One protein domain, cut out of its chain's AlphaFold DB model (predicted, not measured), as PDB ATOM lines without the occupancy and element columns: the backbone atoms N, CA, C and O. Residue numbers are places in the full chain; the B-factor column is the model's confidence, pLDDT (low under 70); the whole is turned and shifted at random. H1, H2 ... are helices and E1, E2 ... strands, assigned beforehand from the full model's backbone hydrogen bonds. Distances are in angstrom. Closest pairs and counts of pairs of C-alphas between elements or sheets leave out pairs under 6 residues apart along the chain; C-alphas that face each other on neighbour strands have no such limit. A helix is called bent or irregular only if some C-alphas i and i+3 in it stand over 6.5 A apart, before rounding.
ATOM      1  N   LYS A  66     196.560 194.167 228.403       95.38
ATOM      2  CA  LYS A  66     195.719 193.511 227.384       95.38
ATOM      3  C   LYS A  66     196.209 193.770 225.966       95.38
ATOM      4  O   LYS A  66     196.149 192.882 225.112       95.38
ATOM      5  N   TYR A  67     196.705 194.979 225.733       96.12
ATOM      6  CA  TYR A  67     197.121 195.478 224.434       96.12
ATOM      7  C   TYR A  67     198.464 196.185 224.548       96.12
ATOM      8  O   TYR A  67     198.741 196.821 225.559       96.12
ATOM      9  N   ILE A  68     199.257 196.129 223.485       95.81
ATOM     10  CA  ILE A  68     200.434 196.981 223.308       95.81
ATOM     11  C   ILE A  68     200.163 197.891 222.114       95.81
ATOM     12  O   ILE A  68     199.450 197.512 221.182       95.81
ATOM     13  N   TYR A  69     200.710 199.102 222.144       96.44
ATOM     14  CA  TYR A  69     200.577 200.048 221.046       96.44
ATOM     15  C   TYR A  69     201.950 200.416 220.505       96.44
ATOM     16  O   TYR A  69     202.861 200.707 221.278       96.44
ATOM     17  N   TYR A  70     202.097 200.409 219.185       95.19
ATOM     18  CA  TYR A  70     203.367 200.678 218.517       95.19
ATOM     19  C   TYR A  70     203.180 201.520 217.253       95.19
ATOM     20  O   TYR A  70     202.078 201.596 216.703       95.19
ATOM     21  N   LYS A  71     204.260 202.137 216.780       95.12
ATOM     22  CA  LYS A  71     204.345 202.754 215.454       95.12
ATOM     23  C   LYS A  71     205.313 201.984 214.577       95.12
ATOM     24  O   LYS A  71     206.340 201.487 215.033       95.12
ATOM     25  N   ILE A  72     204.967 201.887 213.300       89.44
ATOM     26  CA  ILE A  72     205.849 201.310 212.291       89.44
ATOM     27  C   ILE A  72     206.912 202.361 211.974       89.44
ATOM     28  O   ILE A  72     206.580 203.468 211.550       89.44
ATOM     29  N   GLY A  73     208.177 202.023 212.219       84.88
ATOM     30  CA  GLY A  73     209.307 202.852 211.813       84.88
ATOM     31  C   GLY A  73     209.532 202.796 210.302       84.88
ATOM     32  O   GLY A  73     209.114 201.853 209.629       84.88
ATOM     33  N   ASN A  74     210.224 203.798 209.765       87.12
ATOM     34  CA  ASN A  74     210.652 203.771 208.370       87.12
ATOM     35  C   ASN A  74     211.699 202.673 208.165       87.12
ATOM     36  O   ASN A  74     212.594 202.502 208.993       87.12
ATOM     37  N   TYR A  75     211.598 201.957 207.046       86.69
ATOM     38  CA  TYR A  75     212.638 201.018 206.648       86.69
ATOM     39  C   TYR A  75     213.934 201.774 206.338       86.69
ATOM     40  O   TYR A  75     213.936 202.695 205.521       86.69
ATOM     41  N   ASP A  76     215.023 201.352 206.971       89.81
ATOM     42  CA  ASP A  76     216.363 201.881 206.754       89.81
ATOM     43  C   ASP A  76     217.347 200.704 206.631       89.81
ATOM     44  O   ASP A  76     217.630 200.038 207.631       89.81
ATOM     45  N   PRO A  77     217.876 200.419 205.426       90.81
ATOM     46  CA  PRO A  77     218.805 199.311 205.222       90.81
ATOM     47  C   PRO A  77     220.170 199.530 205.894       90.81
ATOM     48  O   PRO A  77     220.947 198.583 205.990       90.81
ATOM     49  N   ALA A  78     220.485 200.751 206.343       94.31
ATOM     50  CA  ALA A  78     221.724 201.064 207.049       94.31
ATOM     51  C   ALA A  78     221.608 200.897 208.578       94.31
ATOM     52  O   ALA A  78     222.622 200.965 209.279       94.31
ATOM     53  N   GLN A  79     220.404 200.671 209.119       91.00
ATOM     54  CA  GLN A  79     220.231 200.442 210.553       91.00
ATOM     55  C   GLN A  79     220.783 199.084 210.988       91.00
ATOM     56  O   GLN A  79     220.496 198.040 210.405       91.00
ATOM     57  N   SER A  80     221.534 199.091 212.089       93.00
ATOM     58  CA  SER A  80     221.924 197.862 212.777       93.00
ATOM     59  C   SER A  80     220.724 197.231 213.492       93.00
ATOM     60  O   SER A  80     219.798 197.926 213.913       93.00
ATOM     61  N   ALA A  81     220.775 195.917 213.726       89.25
ATOM     62  CA  ALA A  81     219.744 195.211 214.492       89.25
ATOM     63  C   ALA A  81     219.536 195.806 215.903       89.25
ATOM     64  O   ALA A  81     218.405 195.914 216.373       89.25
ATOM     65  N   GLN A  82     220.611 196.261 216.558       91.12
ATOM     66  CA  GLN A  82     220.532 196.921 217.866       91.12
ATOM     67  C   GLN A  82     219.756 198.244 217.796       91.12
ATOM     68  O   GLN A  82     218.938 198.538 218.673       91.12
ATOM     69  N   ASN A  83     219.989 199.038 216.748       89.81
ATOM     70  CA  ASN A  83     219.285 200.301 216.543       89.81
ATOM     71  C   ASN A  83     217.799 200.057 216.275       89.81
ATOM     72  O   ASN A  83     216.966 200.758 216.840       89.81
ATOM     73  N   VAL A  84     217.456 199.020 215.505       86.88
ATOM     74  CA  VAL A  84     216.054 198.637 215.273       86.88
ATOM     75  C   VAL A  84     215.332 198.376 216.598       86.88
ATOM     76  O   VAL A  84     214.258 198.926 216.821       86.88
ATOM     77  N   VAL A  85     215.924 197.590 217.504       85.62
ATOM     78  CA  VAL A  85     215.301 197.250 218.798       85.62
ATOM     79  C   VAL A  85     215.191 198.470 219.717       85.62
ATOM     80  O   VAL A  85     214.138 198.718 220.307       85.62
ATOM     81  N   THR A  86     216.262 199.253 219.845       86.38
ATOM     82  CA  THR A  86     216.286 200.424 220.744       86.38
ATOM     83  C   THR A  86     215.327 201.524 220.287       86.38
ATOM     84  O   THR A  86     214.652 202.133 221.125       86.38
ATOM     85  N   ASN A  87     215.169 201.692 218.972       87.56
ATOM     86  CA  ASN A  87     214.296 202.691 218.359       87.56
ATOM     87  C   ASN A  87     212.838 202.241 218.182       87.56
ATOM     88  O   ASN A  87     212.050 203.003 217.627       87.56
ATOM     89  N   LEU A  88     212.443 201.046 218.650       88.94
ATOM     90  CA  LEU A  88     211.041 200.608 218.601       88.94
ATOM     91  C   LEU A  88     210.132 201.641 219.276       88.94
ATOM     92  O   LEU A  88     210.211 201.832 220.487       88.94
ATOM     93  N   ASP A  89     209.256 202.298 218.525       92.50
ATOM     94  CA  ASP A  89     208.321 203.267 219.093       92.50
ATOM     95  C   ASP A  89     207.101 202.528 219.647       92.50
ATOM     96  O   ASP A  89     206.158 202.192 218.927       92.50
ATOM     97  N   THR A  90     207.160 202.231 220.942       92.94
ATOM     98  CA  THR A  90     206.060 201.670 221.720       92.94
ATOM     99  C   THR A  90     205.497 202.733 222.645       92.94
ATOM    100  O   THR A  90     206.237 203.465 223.301       92.94
ATOM    101  N   TYR A  91     204.174 202.801 222.737       93.62
ATOM    102  CA  TYR A  91     203.526 203.630 223.742       93.62
ATOM    103  C   TYR A  91     203.648 202.959 225.111       93.62
ATOM    104  O   TYR A  91     203.335 201.776 225.252       93.62
ATOM    105  N   PHE A  92     204.043 203.720 226.125       91.38
ATOM    106  CA  PHE A  92     204.110 203.267 227.510       91.38
ATOM    107  C   PHE A  92     203.557 204.344 228.443       91.38
ATOM    108  O   PHE A  92     203.569 205.534 228.127       91.38
ATOM    109  N   VAL A  93     203.047 203.914 229.595       86.94
ATOM    110  CA  VAL A  93     202.566 204.813 230.649       86.94
ATOM    111  C   VAL A  93     203.708 205.085 231.626       86.94
ATOM    112  O   VAL A  93     204.406 204.163 232.041       86.94
ATOM    113  N   GLY A  94     203.884 206.347 232.017       86.75
ATOM    114  CA  GLY A  94     204.960 206.776 232.913       86.75
ATOM    115  C   GLY A  94     206.219 207.205 232.161       86.75
ATOM    116  O   GLY A  94     206.148 207.655 231.022       86.75
ATOM    117  N   THR A  95     207.373 207.113 232.821       86.25
ATOM    118  CA  THR A  95     208.661 207.623 232.308       86.25
ATOM    119  C   THR A  95     209.628 206.528 231.870       86.25
ATOM    120  O   THR A  95     210.698 206.838 231.356       86.25
ATOM    121  N   ASP A  96     209.272 205.261 232.071       88.69
ATOM    122  CA  ASP A  96     210.144 204.123 231.803       88.69
ATOM    123  C   ASP A  96     209.500 203.167 230.796       88.69
ATOM    124  O   ASP A  96     208.511 202.488 231.082       88.69
ATOM    125  N   LYS A  97     210.102 203.114 229.607       86.69
ATOM    126  CA  LYS A  97     209.682 202.260 228.495       86.69
ATOM    127  C   LYS A  97     209.765 200.770 228.828       86.69
ATOM    128  O   LYS A  97     209.003 199.990 228.261       86.69
ATOM    129  N   SER A  98     210.647 200.359 229.744       86.50
ATOM    130  CA  SER A  98     210.798 198.948 230.128       86.50
ATOM    131  C   SER A  98     209.534 198.374 230.783       86.50
ATOM    132  O   SER A  98     209.270 197.174 230.695       86.50
ATOM    133  N   ASN A  99     208.681 199.243 231.330       89.56
ATOM    134  CA  ASN A  99     207.424 198.867 231.967       89.56
ATOM    135  C   ASN A  99     206.286 198.556 230.988       89.56
ATOM    136  O   ASN A  99     205.203 198.166 231.425       89.56
ATOM    137  N   VAL A 100     206.510 198.678 229.672       91.75
ATOM    138  CA  VAL A 100     205.484 198.435 228.641       91.75
ATOM    139  C   VAL A 100     204.829 197.055 228.744       91.75
ATOM    140  O   VAL A 100     203.687 196.906 228.334       91.75
ATOM    141  N   PHE A 101     205.515 196.056 229.311       90.94
ATOM    142  CA  PHE A 101     205.001 194.691 229.478       90.94
ATOM    143  C   PHE A 101     204.373 194.416 230.853       90.94
ATOM    144  O   PHE A 101     203.812 193.339 231.057       90.94
ATOM    145  N   TYR A 102     204.464 195.362 231.788       90.75
ATOM    146  CA  TYR A 102     204.142 195.152 233.205       90.75
ATOM    147  C   TYR A 102     203.138 196.165 233.764       90.75
ATOM    148  O   TYR A 102     202.757 196.068 234.930       90.75
ATOM    149  N   VAL A 103     202.720 197.139 232.954       91.62
ATOM    150  CA  VAL A 103     201.759 198.178 233.330       91.62
ATOM    151  C   VAL A 103     200.525 198.076 232.434       91.62
ATOM    152  O   VAL A 103     200.680 197.930 231.218       91.62
ATOM    153  N   PRO A 104     199.301 198.189 232.988       92.00
ATOM    154  CA  PRO A 104     198.083 198.174 232.194       92.00
ATOM    155  C   PRO A 104     198.090 199.225 231.082       92.00
ATOM    156  O   PRO A 104     198.453 200.385 231.283       92.00
ATOM    157  N   ALA A 105     197.634 198.814 229.901       89.50
ATOM    158  CA  ALA A 105     197.464 199.708 228.767       89.50
ATOM    159  C   ALA A 105     196.365 200.750 229.025       89.50
ATOM    160  O   ALA A 105     195.380 200.491 229.721       89.50
ATOM    161  N   VAL A 106     196.503 201.915 228.392       91.88
ATOM    162  CA  VAL A 106     195.426 202.908 228.317       91.88
ATOM    163  C   VAL A 106     194.201 202.336 227.597       91.88
ATOM    164  O   VAL A 106     194.325 201.490 226.714       91.88
ATOM    165  N   ALA A 107     193.004 202.800 227.966       87.81
ATOM    166  CA  ALA A 107     191.752 202.229 227.460       87.81
ATOM    167  C   ALA A 107     191.542 202.448 225.948       87.81
ATOM    168  O   ALA A 107     191.000 201.584 225.259       87.81
ATOM    169  N   SER A 108     191.970 203.599 225.425       92.88
ATOM    170  CA  SER A 108     191.846 203.967 224.013       92.88
ATOM    171  C   SER A 108     193.198 203.940 223.313       92.88
ATOM    172  O   SER A 108     194.191 204.394 223.877       92.88
ATOM    173  N   THR A 109     193.218 203.494 222.056       95.62
ATOM    174  CA  THR A 109     194.413 203.567 221.205       95.62
ATOM    175  C   THR A 109     194.928 205.010 221.125       95.62
ATOM    176  O   THR A 109     194.180 205.882 220.677       95.62
ATOM    177  N   PRO A 110     196.182 205.280 221.534       95.50
ATOM    178  CA  PRO A 110     196.774 206.607 221.417       95.50
ATOM    179  C   PRO A 110     196.840 207.082 219.963       95.50
ATOM    180  O   PRO A 110     197.063 206.292 219.044       95.50
ATOM    181  N   THR A 111     196.682 208.388 219.745       95.62
ATOM    182  CA  THR A 111     196.710 208.980 218.404       95.62
ATOM    183  C   THR A 111     198.000 208.631 217.662       95.62
ATOM    184  O   THR A 111     199.106 208.846 218.156       95.62
ATOM    185  N   GLY A 112     197.848 208.097 216.448       94.81
ATOM    186  CA  GLY A 112     198.963 207.715 215.585       94.81
ATOM    187  C   GLY A 112     199.643 206.396 215.951       94.81
ATOM    188  O   GLY A 112     200.621 206.059 215.297       94.81
ATOM    189  N   TYR A 113     199.164 205.657 216.957       96.75
ATOM    190  CA  TYR A 113     199.657 204.317 217.277       96.75
ATOM    191  C   TYR A 113     198.730 203.221 216.741       96.75
ATOM    192  O   TYR A 113     197.512 203.382 216.660       96.75
ATOM    193  N   THR A 114     199.318 202.064 216.448       96.56
ATOM    194  CA  THR A 114     198.625 200.830 216.075       96.56
ATOM    195  C   THR A 114     198.545 199.898 217.279       96.56
ATOM    196  O   THR A 114     199.516 199.743 218.014       96.56
ATOM    197  N   ARG A 115     197.389 199.258 217.487       96.12
ATOM    198  CA  ARG A 115     197.156 198.296 218.574       96.12
ATOM    199  C   ARG A 115     197.536 196.876 218.153       96.12
ATOM    200  O   ARG A 115     197.091 196.423 217.101       96.12
ATOM    201  N   ILE A 116     198.219 196.141 219.028       95.38
ATOM    202  CA  ILE A 116     198.359 194.681 218.969       95.38
ATOM    203  C   ILE A 116     197.762 194.036 220.227       95.38
ATOM    204  O   ILE A 116     197.835 194.592 221.326       95.38
ATOM    205  N   ASN A 117     197.144 192.864 220.066       95.94
ATOM    206  CA  ASN A 117     196.680 192.060 221.192       95.94
ATOM    207  C   ASN A 117     197.892 191.436 221.895       95.94
ATOM    208  O   ASN A 117     198.669 190.735 221.252       95.94
ATOM    209  N   TRP A 118     198.043 191.697 223.194       94.94
ATOM    210  CA  TRP A 118     199.100 191.113 224.021       94.94
ATOM    211  C   TRP A 118     198.521 189.992 224.884       94.94
ATOM    212  O   TRP A 118     198.306 188.898 224.371       94.94
TER     213      TRP A 118
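Overview. This is residues 66 to 118 of the 165 residues of the protein "SusD family protein" of Algoriella xinjiangensis (UniProt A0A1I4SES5). With little regular structure, this is a small ribbon of two antiparallel strands, E1 and E2, from which a loop runs out to H1 and back; residues 77 to 83 stick out, and H2 sits near E1. The 53 printed residues, 19 in named elements, run E1, H1, H2, E2, mixed class. The whole is elongated, 36 by 20 by 18 A, only just loose, close to compact, radius of gyration of the C-alphas 12.1 A.

Along the chain. Find C-alpha 67 at (197.121, 195.478, 224.434), where E1, residues 67 to 70, begins. E2, residues 114 to 117, ends at (196.680, 192.060, 221.192). H1 is residues 81 to 86, 8.8 A; H2, residues 97 to 101, is irregular, C-alphas 98 and 101 being 7.2 A apart.

Arrangement. E1 and E2 are antiparallel, 148 degrees; see N 68 and O 116, 3.0 A, within hydrogen-bond range. The closest C-alphas of E1 and H2, Ile 68 and Val 100, are 7.5 A apart. H1 is apart from E2 and H2. Every O i to N i+4 pair is within range in H1, 0 of 1 in H2, with 1 of 2 O i to N i+3.

Size, cuts and confidence. The farthest C-alphas, Ala 78 and Ala 107, are 36.3 A apart. The printed part has no cut; link H2 to E2 is long. No printed residue is under 70 in pLDDT.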